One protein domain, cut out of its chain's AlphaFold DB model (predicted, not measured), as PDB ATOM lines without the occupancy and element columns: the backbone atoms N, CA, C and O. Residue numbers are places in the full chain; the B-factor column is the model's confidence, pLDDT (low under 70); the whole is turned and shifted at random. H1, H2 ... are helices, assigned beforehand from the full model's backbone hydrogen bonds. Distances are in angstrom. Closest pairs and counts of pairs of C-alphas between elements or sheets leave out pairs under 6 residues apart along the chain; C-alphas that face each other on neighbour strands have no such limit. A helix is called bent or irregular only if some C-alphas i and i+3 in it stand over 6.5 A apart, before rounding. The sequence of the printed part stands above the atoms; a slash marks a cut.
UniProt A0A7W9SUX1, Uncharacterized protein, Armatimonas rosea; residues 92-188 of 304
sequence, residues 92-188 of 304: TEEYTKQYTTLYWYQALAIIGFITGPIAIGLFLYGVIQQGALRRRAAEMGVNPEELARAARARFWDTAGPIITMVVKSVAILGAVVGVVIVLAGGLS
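Overview. This is residues 92 to 188 of the 304 residues of an uncharacterized protein of Armatimonas rosea (UniProt A0A7W9SUX1). Two long bent helices make a flat, open zigzag: H1a folds back into H1b, H1b and H2a form a V-shaped hairpin, and H2b leads away. Residues 92 to 107 and 171 to 188 stick out. The printed part has 97 residues, with H1 then H2, all helix; it is extended, radius of gyration of the C-alphas 19.6 A, spanning 65 by 41 by 12 A.

Along the chain. H1, residues 92 to 140, and H2, residues 144 to 188, were each assigned as one helix by hydrogen bonds, but are bent: C-alphas 114 and 117 are 9.3 A apart, C-alphas 158 and 161 6.5 A. The arms are H1a, 92 to 114, 32.9 A, from C-alpha 92 at (-5.828, -10.230, 25.711); H1b, 117 to 140, 34.6 A; H2a, 144 to 158, 20.8 A; and H2b, 161 to 188, 40.5 A, to C-alpha 188 at (4.400, -50.777, -12.244).

Arrangement. H1a and H1b touch, closest at the C-alphas of Gly 112 and Ile 120, 5.9 A, a steep tilt of 47 degrees, opposite ways. The hairpin H1b and H2a touches through residues 130 to 138 and 144 to 148 alone, closest at the C-alphas of Ala 137 and Pro 144, 5.2 A, at 40 degrees. H2b is near H1b; H1a is apart from H2a and H2b. Every O i to N i+4 pair within the four arms is within hydrogen-bond range.

Size, cuts and confidence. The C-alphas farthest apart, Gly 141 and Leu 187, are 66.2 A apart. The link is tight; the printed part has no cut. Its mean pLDDT is 70.2, with 43 residues under 70, among them 92 to 104.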
ATOM      1  N   THR A  92      -5.515  -8.791  25.705       60.59
ATOM      2  CA  THR A  92      -5.828 -10.230  25.711       60.59
ATOM      3  C   THR A  92      -7.011 -10.574  24.801       60.59
ATOM      4  O   THR A  92      -7.071 -11.670  24.253       60.59
ATOM      5  N   GLU A  93      -7.923  -9.631  24.568       58.72
ATOM      6  CA  GLU A  93      -9.084  -9.794  23.699       58.72
ATOM      7  C   GLU A  93      -8.734  -9.877  22.199       58.72
ATOM      8  O   GLU A  93      -9.272 -10.727  21.484       58.72
ATOM      9  N   GLU A  94      -7.798  -9.057  21.713       58.62
ATOM     10  CA  GLU A  94      -7.348  -9.098  20.312       58.62
ATOM     11  C   GLU A  94      -6.456 -10.308  20.036       58.62
ATOM     12  O   GLU A  94      -6.626 -10.983  19.015       58.62
ATOM     13  N   TYR A  95      -5.580 -10.649  20.987       51.91
ATOM     14  CA  TYR A  95      -4.734 -11.839  20.888       51.91
ATOM     15  C   TYR A  95      -5.578 -13.125  20.837       51.91
ATOM     16  O   TYR A  95      -5.343 -14.008  20.008       51.91
ATOM     17  N   THR A  96      -6.638 -13.200  21.654       63.19
ATOM     18  CA  THR A  96      -7.557 -14.350  21.655       63.19
ATOM     19  C   THR A  96      -8.343 -14.449  20.345       63.19
ATOM     20  O   THR A  96      -8.512 -15.557  19.827       63.19
ATOM     21  N   LYS A  97      -8.779 -13.319  19.761       56.47
ATOM     22  CA  LYS A  97      -9.506 -13.287  18.473       56.47
ATOM     23  C   LYS A  97      -8.653 -13.759  17.291       56.47
ATOM     24  O   LYS A  97      -9.170 -14.476  16.431       56.47
ATOM     25  N   GLN A  98      -7.368 -13.403  17.246       57.84
ATOM     26  CA  GLN A  98      -6.462 -13.871  16.187       57.84
ATOM     27  C   GLN A  98      -6.151 -15.366  16.313       57.84
ATOM     28  O   GLN A  98      -6.216 -16.099  15.325       57.84
ATOM     29  N   TYR A  99      -5.887 -15.858  17.525       53.81
ATOM     30  CA  TYR A  99      -5.602 -17.282  17.711       53.81
ATOM     31  C   TYR A  99      -6.830 -18.168  17.455       53.81
ATOM     32  O   TYR A  99      -6.703 -19.212  16.812       53.81
ATOM     33  N   THR A 100      -8.036 -17.751  17.863       66.06
ATOM     34  CA  THR A 100      -9.259 -18.533  17.572       66.06
ATOM     35  C   THR A 100      -9.582 -18.606  16.084       66.06
ATOM     36  O   THR A 100     -10.035 -19.654  15.626       66.06
ATOM     37  N   THR A 101      -9.322 -17.548  15.309       68.31
ATOM     38  CA  THR A 101      -9.504 -17.598  13.849       68.31
ATOM     39  C   THR A 101      -8.495 -18.528  13.174       68.31
ATOM     40  O   THR A 101      -8.896 -19.306  12.308       68.31
ATOM     41  N   LEU A 102      -7.224 -18.534  13.599       69.56
ATOM     42  CA  LEU A 102      -6.202 -19.427  13.037       69.56
ATOM     43  C   LEU A 102      -6.536 -20.914  13.266       69.56
ATOM     44  O   LEU A 102      -6.501 -21.712  12.325       69.56
ATOM     45  N   TYR A 103      -6.937 -21.280  14.489       66.50
ATOM     46  CA  TYR A 103      -7.336 -22.656  14.809       66.50
ATOM     47  C   TYR A 103      -8.600 -23.099  14.056       66.50
ATOM     48  O   TYR A 103      -8.719 -24.274  13.707       66.50
ATOM     49  N   TRP A 104      -9.522 -22.179  13.745       63.06
ATOM     50  CA  TRP A 104     -10.727 -22.501  12.971       63.06
ATOM     51  C   TRP A 104     -10.400 -22.902  11.525       63.06
ATOM     52  O   TRP A 104     -10.944 -23.885  11.019       63.06
ATOM     53  N   TYR A 105      -9.464 -22.202  10.874       70.94
ATOM     54  CA  TYR A 105      -9.016 -22.556   9.522       70.94
ATOM     55  C   TYR A 105      -8.221 -23.865   9.489       70.94
ATOM     56  O   TYR A 105      -8.431 -24.675   8.585       70.94
ATOM     57  N   GLN A 106      -7.364 -24.120  10.484       63.38
ATOM     58  CA  GLN A 106      -6.655 -25.401  10.590       63.38
ATOM     59  C   GLN A 106      -7.622 -26.569  10.816       63.38
ATOM     60  O   GLN A 106      -7.504 -27.595  10.148       63.38
ATOM     61  N   ALA A 107      -8.621 -26.406  11.687       65.38
ATOM     62  CA  ALA A 107      -9.640 -27.428  11.914       65.38
ATOM     63  C   ALA A 107     -10.438 -27.734  10.636       65.38
ATOM     64  O   ALA A 107     -10.639 -28.901  10.303       65.38
ATOM     65  N   LEU A 108     -10.833 -26.708   9.874       67.19
ATOM     66  CA  LEU A 108     -11.508 -26.892   8.586       67.19
ATOM     67  C   LEU A 108     -10.629 -27.586   7.540       67.19
ATOM     68  O   LEU A 108     -11.132 -28.428   6.799       67.19
ATOM     69  N   ALA A 109      -9.338 -27.257   7.477       63.56
ATOM     70  CA  ALA A 109      -8.402 -27.890   6.551       63.56
ATOM     71  C   ALA A 109      -8.191 -29.375   6.888       63.56
ATOM     72  O   ALA A 109      -8.250 -30.217   5.994       63.56
ATOM     73  N   ILE A 110      -8.025 -29.709   8.173       67.94
ATOM     74  CA  ILE A 110      -7.881 -31.093   8.650       67.94
ATOM     75  C   ILE A 110      -9.156 -31.893   8.367       67.94
ATOM     76  O   ILE A 110      -9.090 -32.983   7.798       67.94
ATOM     77  N   ILE A 111     -10.328 -31.339   8.694       64.56
ATOM     78  CA  ILE A 111     -11.616 -31.976   8.387       64.56
ATOM     79  C   ILE A 111     -11.754 -32.159   6.872       64.56
ATOM     80  O   ILE A 111     -12.098 -33.250   6.425       64.56
ATOM     81  N   GLY A 112     -11.422 -31.145   6.074       65.88
ATOM     82  CA  GLY A 112     -11.471 -31.210   4.615       65.88
ATOM     83  C   GLY A 112     -10.563 -32.256   3.994       65.88
ATOM     84  O   GLY A 112     -10.969 -32.923   3.044       65.88
ATOM     85  N   PHE A 113      -9.368 -32.432   4.547       64.69
ATOM     86  CA  PHE A 113      -8.413 -33.428   4.078       64.69
ATOM     87  C   PHE A 113      -8.865 -34.855   4.418       64.69
ATOM     88  O   PHE A 113      -8.760 -35.750   3.588       64.69
ATOM     89  N   ILE A 114      -9.419 -35.059   5.618       60.94
ATOM     90  CA  ILE A 114      -9.844 -36.385   6.096       60.94
ATOM     91  C   ILE A 114     -11.186 -36.809   5.487       60.94
ATOM     92  O   ILE A 114     -11.370 -37.964   5.115       60.94
ATOM     93  N   THR A 115     -12.147 -35.889   5.411       69.88
ATOM     94  CA  THR A 115     -13.548 -36.204   5.065       69.88
ATOM     95  C   THR A 115     -13.960 -35.730   3.671       69.88
ATOM     96  O   THR A 115     -15.052 -36.054   3.199       69.88
ATOM     97  N   GLY A 116     -13.077 -35.008   2.982       75.88
ATOM     98  CA  GLY A 116     -13.310 -34.486   1.645       75.88
ATOM     99  C   GLY A 116     -14.189 -33.225   1.614       75.88
ATOM    100  O   GLY A 116     -14.806 -32.828   2.609       75.88
ATOM    101  N   PRO A 117     -14.299 -32.582   0.439       64.12
ATOM    102  CA  PRO A 117     -15.005 -31.308   0.273       64.12
ATOM    103  C   PRO A 117     -16.513 -31.392   0.566       64.12
ATOM    104  O   PRO A 117     -17.130 -30.397   0.947       64.12
ATOM    105  N   ILE A 118     -17.112 -32.582   0.444       67.25
ATOM    106  CA  ILE A 118     -18.544 -32.811   0.695       67.25
ATOM    107  C   ILE A 118     -18.887 -32.594   2.176       67.25
ATOM    108  O   ILE A 118     -19.895 -31.964   2.497       67.25
ATOM    109  N   ALA A 119     -18.037 -33.070   3.087       69.56
ATOM    110  CA  ALA A 119     -18.249 -32.917   4.521       69.56
ATOM    111  C   ALA A 119     -18.090 -31.459   4.979       69.56
ATOM    112  O   ALA A 119     -18.879 -30.992   5.801       69.56
ATOM    113  N   ILE A 120     -17.153 -30.709   4.383       69.81
ATOM    114  CA  ILE A 120     -17.046 -29.258   4.603       69.81
ATOM    115  C   ILE A 120     -18.326 -28.554   4.137       69.81
ATOM    116  O   ILE A 120     -18.859 -27.718   4.864       69.81
ATOM    117  N   GLY A 121     -18.853 -28.910   2.960       70.88
ATOM    118  CA  GLY A 121     -20.098 -28.338   2.441       70.88
ATOM    119  C   GLY A 121     -21.286 -28.552   3.385       70.88
ATOM    120  O   GLY A 121     -22.017 -27.606   3.684       70.88
ATOM    121  N   LEU A 122     -21.441 -29.766   3.921       75.38
ATOM    122  CA  LEU A 122     -22.480 -30.085   4.907       75.38
ATOM    123  C   LEU A 122     -22.279 -29.341   6.236       75.38
ATOM    124  O   LEU A 122     -23.252 -28.860   6.821       75.38
ATOM    125  N   PHE A 123     -21.033 -29.209   6.698       74.00
ATOM    126  CA  PHE A 123     -20.701 -28.460   7.910       74.00
ATOM    127  C   PHE A 123     -21.031 -26.968   7.765       74.00
ATOM    128  O   PHE A 123     -21.758 -26.414   8.591       74.00
ATOM    129  N   LEU A 124     -20.573 -26.330   6.683       72.75
ATOM    130  CA  LEU A 124     -20.858 -24.923   6.391       72.75
ATOM    131  C   LEU A 124     -22.362 -24.675   6.232       72.75
ATOM    132  O   LEU A 124     -22.887 -23.709   6.788       72.75
ATOM    133  N   TYR A 125     -23.075 -25.576   5.550       77.75
ATOM    134  CA  TYR A 125     -24.532 -25.512   5.435       77.75
ATOM    135  C   TYR A 125     -25.219 -25.557   6.810       77.75
ATOM    136  O   TYR A 125     -26.114 -24.753   7.082       77.75
ATOM    137  N   GLY A 126     -24.767 -26.440   7.706       77.56
ATOM    138  CA  GLY A 126     -25.268 -26.528   9.079       77.56
ATOM    139  C   GLY A 126     -25.030 -25.250   9.893       77.56
ATOM    140  O   GLY A 126     -25.939 -24.788  10.587       77.56
ATOM    141  N   VAL A 127     -23.845 -24.642   9.771       72.00
ATOM    142  CA  VAL A 127     -23.500 -23.381  10.452       72.00
ATOM    143  C   VAL A 127     -24.373 -22.223   9.954       72.00
ATOM    144  O   VAL A 127     -24.926 -21.475  10.764       72.00
ATOM    145  N   ILE A 128     -24.563 -22.102   8.635       73.69
ATOM    146  CA  ILE A 128     -25.404 -21.054   8.029       73.69
ATOM    147  C   ILE A 128     -26.867 -21.212   8.467       73.69
ATOM    148  O   ILE A 128     -27.501 -20.232   8.871       73.69
ATOM    149  N   GLN A 129     -27.392 -22.440   8.454       74.38
ATOM    150  CA  GLN A 129     -28.751 -22.738   8.913       74.38
ATOM    151  C   GLN A 129     -28.946 -22.395  10.396       74.38
ATOM    152  O   GLN A 129     -29.950 -21.775  10.751       74.38
ATOM    153  N   GLN A 130     -27.983 -22.718  11.269       72.81
ATOM    154  CA  GLN A 130     -28.063 -22.327  12.682       72.81
ATOM    155  C   GLN A 130     -28.074 -20.806  12.872       72.81
ATOM    156  O   GLN A 130     -28.846 -20.301  13.691       72.81
ATOM    157  N   GLY A 131     -27.261 -20.069  12.110       72.75
ATOM    158  CA  GLY A 131     -27.263 -18.605  12.136       72.75
ATOM    159  C   GLY A 131     -28.610 -18.014  11.707       72.75
ATOM    160  O   GLY A 131     -29.146 -17.130  12.380       72.75
ATOM    161  N   ALA A 132     -29.197 -18.546  10.632       73.06
ATOM    162  CA  ALA A 132     -30.509 -18.131  10.138       73.06
ATOM    163  C   ALA A 132     -31.641 -18.447  11.135       73.06
ATOM    164  O   ALA A 132     -32.526 -17.619  11.354       73.06
ATOM    165  N   LEU A 133     -31.590 -19.612  11.788       72.44
ATOM    166  CA  LEU A 133     -32.563 -20.018  12.806       72.44
ATOM    167  C   LEU A 133     -32.503 -19.137  14.055       72.44
ATOM    168  O   LEU A 133     -33.553 -18.786  14.583       72.44
ATOM    169  N   ARG A 134     -31.308 -18.727  14.502       71.38
ATOM    170  CA  ARG A 134     -31.170 -17.791  15.633       71.38
ATOM    171  C   ARG A 134     -31.775 -16.421  15.329       71.38
ATOM    172  O   ARG A 134     -32.427 -15.855  16.199       71.38
ATOM    173  N   ARG A 135     -31.606 -15.915  14.099       79.81
ATOM    174  CA  ARG A 135     -32.239 -14.656  13.666       79.81
ATOM    175  C   ARG A 135     -33.763 -14.770  13.662       79.81
ATOM    176  O   ARG A 135     -34.426 -13.961  14.299       79.81
ATOM    177  N   ARG A 136     -34.307 -15.832  13.061       73.25
ATOM    178  CA  ARG A 136     -35.758 -16.089  13.063       73.25
ATOM    179  C   ARG A 136     -36.337 -16.317  14.461       73.25
ATOM    180  O   ARG A 136     -37.455 -15.894  14.724       73.25
ATOM    181  N   ALA A 137     -35.605 -16.978  15.357       73.38
ATOM    182  CA  ALA A 137     -36.034 -17.164  16.744       73.38
ATOM    183  C   ALA A 137     -36.145 -15.822  17.481       73.38
ATOM    184  O   ALA A 137     -37.139 -15.586  18.165       73.38
ATOM    185  N   ALA A 138     -35.165 -14.931  17.286       75.75
ATOM    186  CA  ALA A 138     -35.183 -13.585  17.850       75.75
ATOM    187  C   ALA A 138     -36.342 -12.738  17.293       75.75
ATOM    188  O   ALA A 138     -37.012 -12.054  18.058       75.75
ATOM    189  N   GLU A 139     -36.621 -12.834  15.990       83.12
ATOM    190  CA  GLU A 139     -37.753 -12.147  15.346       83.12
ATOM    191  C   GLU A 139     -39.115 -12.649  15.848       83.12
ATOM    192  O   GLU A 139     -40.044 -11.861  16.000       83.12
ATOM    193  N   MET A 140     -39.242 -13.950  16.126       81.56
ATOM    194  CA  MET A 140     -40.497 -14.557  16.592       81.56
ATOM    195  C   MET A 140     -40.667 -14.542  18.119       81.56
ATOM    196  O   MET A 140     -41.698 -14.993  18.612       81.56
ATOM    197  N   GLY A 141     -39.678 -14.061  18.882       86.81
ATOM    198  CA  GLY A 141     -39.705 -14.085  20.350       86.81
ATOM    199  C   GLY A 141     -39.732 -15.498  20.954       86.81
ATOM    200  O   GLY A 141     -40.152 -15.675  22.094       86.81
ATOM    201  N   VAL A 142     -39.310 -16.511  20.192       85.81
ATOM    202  CA  VAL A 142     -39.317 -17.921  20.613       85.81
ATOM    203  C   VAL A 142     -37.940 -18.301  21.142       85.81
ATOM    204  O   VAL A 142     -36.919 -17.844  20.626       85.81
ATOM    205  N   ASN A 143     -37.895 -19.175  22.152       82.75
ATOM    206  CA  ASN A 143     -36.635 -19.662  22.697       82.75
ATOM    207  C   ASN A 143     -35.792 -20.335  21.584       82.75
ATOM    208  O   ASN A 143     -36.225 -21.336  20.996       82.75
ATOM    209  N   PRO A 144     -34.585 -19.820  21.282       72.50
ATOM    210  CA  PRO A 144     -33.756 -20.320  20.190       72.50
ATOM    211  C   PRO A 144     -33.348 -21.785  20.366       72.50
ATOM    212  O   PRO A 144     -33.088 -22.458  19.368       72.50
ATOM    213  N   GLU A 145     -33.317 -22.311  21.593       77.00
ATOM    214  CA  GLU A 145     -32.999 -23.720  21.836       77.00
ATOM    215  C   GLU A 145     -34.113 -24.677  21.405       77.00
ATOM    216  O   GLU A 145     -33.821 -25.761  20.893       77.00
ATOM    217  N   GLU A 146     -35.381 -24.296  21.579       79.81
ATOM    218  CA  GLU A 146     -36.516 -25.102  21.114       79.81
ATOM    219  C   GLU A 146     -36.598 -25.095  19.590       79.81
ATOM    220  O   GLU A 146     -36.742 -26.154  18.972       79.81
ATOM    221  N   LEU A 147     -36.401 -23.924  18.976       76.81
ATOM    222  CA  LEU A 147     -36.373 -23.796  17.520       76.81
ATOM    223  C   LEU A 147     -35.204 -24.592  16.915       76.81
ATOM    224  O   LEU A 147     -35.371 -25.282  15.906       76.81
ATOM    225  N   ALA A 148     -34.031 -24.549  17.555       75.12
ATOM    226  CA  ALA A 148     -32.868 -25.326  17.141       75.12
ATOM    227  C   ALA A 148     -33.095 -26.836  17.299       75.12
ATOM    228  O   ALA A 148     -32.698 -27.592  16.413       75.12
ATOM    229  N   ARG A 149     -33.755 -27.293  18.374       80.44
ATOM    230  CA  ARG A 149     -34.119 -28.713  18.549       80.44
ATOM    231  C   ARG A 149     -35.088 -29.190  17.468       80.44
ATOM    232  O   ARG A 149     -34.829 -30.225  16.855       80.44
ATOM    233  N   ALA A 150     -36.142 -28.427  17.183       80.69
ATOM    234  CA  ALA A 150     -37.121 -28.768  16.149       80.69
ATOM    235  C   ALA A 150     -36.502 -28.779  14.739       80.69
ATOM    236  O   ALA A 150     -36.744 -29.693  13.946       80.69
ATOM    237  N   ALA A 151     -35.652 -27.796  14.434       75.25
ATOM    238  CA  ALA A 151     -34.937 -27.743  13.165       75.25
ATOM    239  C   ALA A 151     -33.913 -28.876  13.031       75.25
ATOM    240  O   ALA A 151     -33.795 -29.469  11.960       75.25
ATOM    241  N   ARG A 152     -33.205 -29.222  14.115       76.12
ATOM    242  CA  ARG A 152     -32.267 -30.349  14.142       76.12
ATOM    243  C   ARG A 152     -32.988 -31.674  13.913       76.12
ATOM    244  O   ARG A 152     -32.488 -32.473  13.132       76.12
ATOM    245  N   ALA A 153     -34.154 -31.881  14.525       80.62
ATOM    246  CA  ALA A 153     -34.976 -33.068  14.291       80.62
ATOM    247  C   ALA A 153     -35.370 -33.194  12.807       80.62
ATOM    248  O   ALA A 153     -35.043 -34.193  12.173       80.62
ATOM    249  N   ARG A 154     -35.927 -32.131  12.205       76.12
ATOM    250  CA  ARG A 154     -36.267 -32.124  10.766       76.12
ATOM    251  C   ARG A 154     -35.058 -32.312   9.851       76.12
ATOM    252  O   ARG A 154     -35.162 -32.974   8.818       76.12
ATOM    253  N   PHE A 155     -33.921 -31.714  10.206       76.31
ATOM    254  CA  PHE A 155     -32.685 -31.880   9.451       76.31
ATOM    255  C   PHE A 155     -32.225 -33.335   9.479       76.31
ATOM    256  O   PHE A 155     -31.903 -33.862   8.426       76.31
ATOM    257  N   TRP A 156     -32.232 -34.009  10.629       71.69
ATOM    258  CA  TRP A 156     -31.831 -35.417  10.693       71.69
ATOM    259  C   TRP A 156     -32.820 -36.355  10.000       71.69
ATOM    260  O   TRP A 156     -32.368 -37.277   9.326       71.69
ATOM    261  N   ASP A 157     -34.123 -36.076  10.053       79.62
ATOM    262  CA  ASP A 157     -35.123 -36.867   9.321       79.62
ATOM    263  C   ASP A 157     -34.956 -36.758   7.798       79.62
ATOM    264  O   ASP A 157     -35.168 -37.726   7.071       79.62
ATOM    265  N   THR A 158     -34.531 -35.591   7.299       74.69
ATOM    266  CA  THR A 158     -34.403 -35.345   5.851       74.69
ATOM    267  C   THR A 158     -32.990 -35.630   5.336       74.69
ATOM    268  O   THR A 158     -32.800 -36.314   4.333       74.69
ATOM    269  N   ALA A 159     -31.974 -35.104   6.019       65.12
ATOM    270  CA  ALA A 159     -30.572 -35.193   5.630       65.12
ATOM    271  C   ALA A 159     -29.898 -36.470   6.137       65.12
ATOM    272  O   ALA A 159     -28.956 -36.925   5.501       65.12
ATOM    273  N   GLY A 160     -30.362 -37.089   7.227       72.25
ATOM    274  CA  GLY A 160     -29.792 -38.338   7.747       72.25
ATOM    275  C   GLY A 160     -29.762 -39.474   6.712       72.25
ATOM    276  O   GLY A 160     -28.689 -40.050   6.486       72.25
ATOM    277  N   PRO A 161     -30.878 -39.764   6.013       77.06
ATOM    278  CA  PRO A 161     -30.898 -40.742   4.926       77.06
ATOM    279  C   PRO A 161     -29.963 -40.363   3.769       77.06
ATOM    280  O   PRO A 161     -29.243 -41.218   3.253       77.06
ATOM    281  N   ILE A 162     -29.919 -39.077   3.399       69.69
ATOM    282  CA  ILE A 162     -29.080 -38.567   2.302       69.69
ATOM    283  C   ILE A 162     -27.596 -38.697   2.652       69.69
ATOM    284  O   ILE A 162     -26.824 -39.216   1.853       69.69
ATOM    285  N   ILE A 163     -27.192 -38.288   3.855       65.88
ATOM    286  CA  ILE A 163     -25.816 -38.405   4.351       65.88
ATOM    287  C   ILE A 163     -25.404 -39.877   4.372       65.88
ATOM    288  O   ILE A 163     -24.329 -40.219   3.887       65.88
ATOM    289  N   THR A 164     -26.279 -40.763   4.850       71.25
ATOM    290  CA  THR A 164     -26.020 -42.210   4.854       71.25
ATOM    291  C   THR A 164     -25.821 -42.752   3.437       71.25
ATOM    292  O   THR A 164     -24.920 -43.558   3.201       71.25
ATOM    293  N   MET A 165     -26.631 -42.301   2.477       71.56
ATOM    294  CA  MET A 165     -26.505 -42.682   1.070       71.56
ATOM    295  C   MET A 165     -25.204 -42.151   0.454       71.56
ATOM    296  O   MET A 165     -24.493 -42.908  -0.199       71.56
ATOM    297  N   VAL A 166     -24.851 -40.891   0.709       67.00
ATOM    298  CA  VAL A 166     -23.609 -40.270   0.223       67.00
ATOM    299  C   VAL A 166     -22.383 -40.980   0.790       67.00
ATOM    300  O   VAL A 166     -21.480 -41.314   0.028       67.00
ATOM    301  N   VAL A 167     -22.362 -41.281   2.092       68.75
ATOM    302  CA  VAL A 167     -21.259 -42.018   2.730       68.75
ATOM    303  C   VAL A 167     -21.093 -43.400   2.099       68.75
ATOM    304  O   VAL A 167     -19.975 -43.782   1.755       68.75
ATOM    305  N   LYS A 168     -22.193 -44.130   1.872       71.38
ATOM    306  CA  LYS A 168     -22.151 -45.427   1.177       71.38
ATOM    307  C   LYS A 168     -21.625 -45.289  -0.253       71.38
ATOM    308  O   LYS A 168     -20.762 -46.065  -0.648       71.38
ATOM    309  N   SER A 169     -22.085 -44.292  -1.006       69.94
ATOM    310  CA  SER A 169     -21.620 -44.042  -2.376       69.94
ATOM    311  C   SER A 169     -20.133 -43.694  -2.433       69.94
ATOM    312  O   SER A 169     -19.426 -44.231  -3.278       69.94
ATOM    313  N   VAL A 170     -19.635 -42.857  -1.517       69.00
ATOM    314  CA  VAL A 170     -18.207 -42.505  -1.431       69.00
ATOM    315  C   VAL A 170     -17.367 -43.716  -1.034       69.00
ATOM    316  O   VAL A 170     -16.316 -43.932  -1.626       69.00
ATOM    317  N   ALA A 171     -17.835 -44.541  -0.092       66.38
ATOM    318  CA  ALA A 171     -17.146 -45.773   0.285       66.38
ATOM    319  C   ALA A 171     -17.049 -46.759  -0.894       66.38
ATOM    320  O   ALA A 171     -15.984 -47.324  -1.137       66.38
ATOM    321  N   ILE A 172     -18.131 -46.920  -1.667       79.81
ATOM    322  CA  ILE A 172     -18.138 -47.742  -2.886       79.81
ATOM    323  C   ILE A 172     -17.177 -47.160  -3.929       79.81
ATOM    324  O   ILE A 172     -16.369 -47.897  -4.492       79.81
ATOM    325  N   LEU A 173     -17.216 -45.844  -4.162       71.44
ATOM    326  CA  LEU A 173     -16.328 -45.182  -5.118       71.44
ATOM    327  C   LEU A 173     -14.855 -45.337  -4.712       71.44
ATOM    328  O   LEU A 173     -14.016 -45.660  -5.548       71.44
ATOM    329  N   GLY A 174     -14.551 -45.165  -3.423       70.94
ATOM    330  CA  GLY A 174     -13.219 -45.353  -2.856       70.94
ATOM    331  C   GLY A 174     -12.719 -46.789  -3.003       70.94
ATOM    332  O   GLY A 174     -11.564 -46.989  -3.367       70.94
ATOM    333  N   ALA A 175     -13.586 -47.788  -2.811       70.44
ATOM    334  CA  ALA A 175     -13.242 -49.188  -3.051       70.44
ATOM    335  C   ALA A 175     -12.926 -49.457  -4.534       70.44
ATOM    336  O   ALA A 175     -11.917 -50.088  -4.842       70.44
ATOM    337  N   VAL A 176     -13.738 -48.931  -5.460       74.56
ATOM    338  CA  VAL A 176     -13.512 -49.076  -6.909       74.56
ATOM    339  C   VAL A 176     -12.204 -48.401  -7.333       74.56
ATOM    340  O   VAL A 176     -11.387 -49.018  -8.015       74.56
ATOM    341  N   VAL A 177     -11.965 -47.164  -6.895       70.25
ATOM    342  CA  VAL A 177     -10.726 -46.427  -7.197       70.25
ATOM    343  C   VAL A 177      -9.513 -47.111  -6.565       70.25
ATOM    344  O   VAL A 177      -8.482 -47.238  -7.221       70.25
ATOM    345  N   GLY A 178      -9.636 -47.618  -5.337       66.62
ATOM    346  CA  GLY A 178      -8.587 -48.391  -4.672       66.62
ATOM    347  C   GLY A 178      -8.193 -49.639  -5.464       66.62
ATOM    348  O   GLY A 178      -7.006 -49.875  -5.677       66.62
ATOM    349  N   VAL A 179      -9.168 -50.388  -5.987       72.94
ATOM    350  CA  VAL A 179      -8.913 -51.540  -6.868       72.94
ATOM    351  C   VAL A 179      -8.214 -51.110  -8.161       72.94
ATOM    352  O   VAL A 179      -7.246 -51.751  -8.563       72.94
ATOM    353  N   VAL A 180      -8.634 -50.007  -8.785       70.75
ATOM    354  CA  VAL A 180      -7.972 -49.471  -9.992       70.75
ATOM    355  C   VAL A 180      -6.523 -49.066  -9.704       70.75
ATOM    356  O   VAL A 180      -5.640 -49.385 -10.497       70.75
ATOM    357  N   ILE A 181      -6.249 -48.426  -8.563       66.19
ATOM    358  CA  ILE A 181      -4.889 -48.052  -8.147       66.19
ATOM    359  C   ILE A 181      -4.038 -49.294  -7.880       66.19
ATOM    360  O   ILE A 181      -2.885 -49.329  -8.293       66.19
ATOM    361  N   VAL A 182      -4.586 -50.328  -7.236       69.19
ATOM    362  CA  VAL A 182      -3.868 -51.592  -7.005       69.19
ATOM    363  C   VAL A 182      -3.574 -52.307  -8.328       69.19
ATOM    364  O   VAL A 182      -2.459 -52.785  -8.524       69.19
ATOM    365  N   LEU A 183      -4.521 -52.325  -9.269       72.44
ATOM    366  CA  LEU A 183      -4.323 -52.901 -10.605       72.44
ATOM    367  C   LEU A 183      -3.290 -52.108 -11.429       72.44
ATOM    368  O   LEU A 183      -2.426 -52.705 -12.069       72.44
ATOM    369  N   ALA A 184      -3.317 -50.775 -11.367       65.44
ATOM    370  CA  ALA A 184      -2.339 -49.910 -12.031       65.44
ATOM    371  C   ALA A 184      -0.949 -49.966 -11.363       65.44
ATOM    372  O   ALA A 184       0.079 -49.982 -12.040       65.44
ATOM    373  N   GLY A 185      -0.902 -50.062 -10.034       54.44
ATOM    374  CA  GLY A 185       0.316 -50.241  -9.245       54.44
ATOM    375  C   GLY A 185       0.959 -51.612  -9.466       54.44
ATOM    376  O   GLY A 185       2.182 -51.696  -9.581       54.44
ATOM    377  N   GLY A 186       0.157 -52.666  -9.645       52.97
ATOM    378  CA  GLY A 186       0.625 -54.003 -10.024       52.97
ATOM    379  C   GLY A 186       1.343 -54.033 -11.380       52.97
ATOM    380  O   GLY A 186       2.352 -54.724 -11.527       52.97
ATOM    381  N   LEU A 187       0.912 -53.209 -12.342       51.81
ATOM    382  CA  LEU A 187       1.597 -53.053 -13.634       51.81
ATOM    383  C   LEU A 187       2.951 -52.326 -13.505       51.81
ATOM    384  O   LEU A 187       3.857 -52.558 -14.308       51.81
ATOM    385  N   SER A 188       3.145 -51.511 -12.463       52.16
ATOM    386  CA  SER A 188       4.400 -50.777 -12.244       52.16
ATOM    387  C   SER A 188       5.543 -51.640 -11.676       52.16
ATOM    388  O   SER A 188       6.711 -51.383 -11.976       52.16
TER     389      SER A 188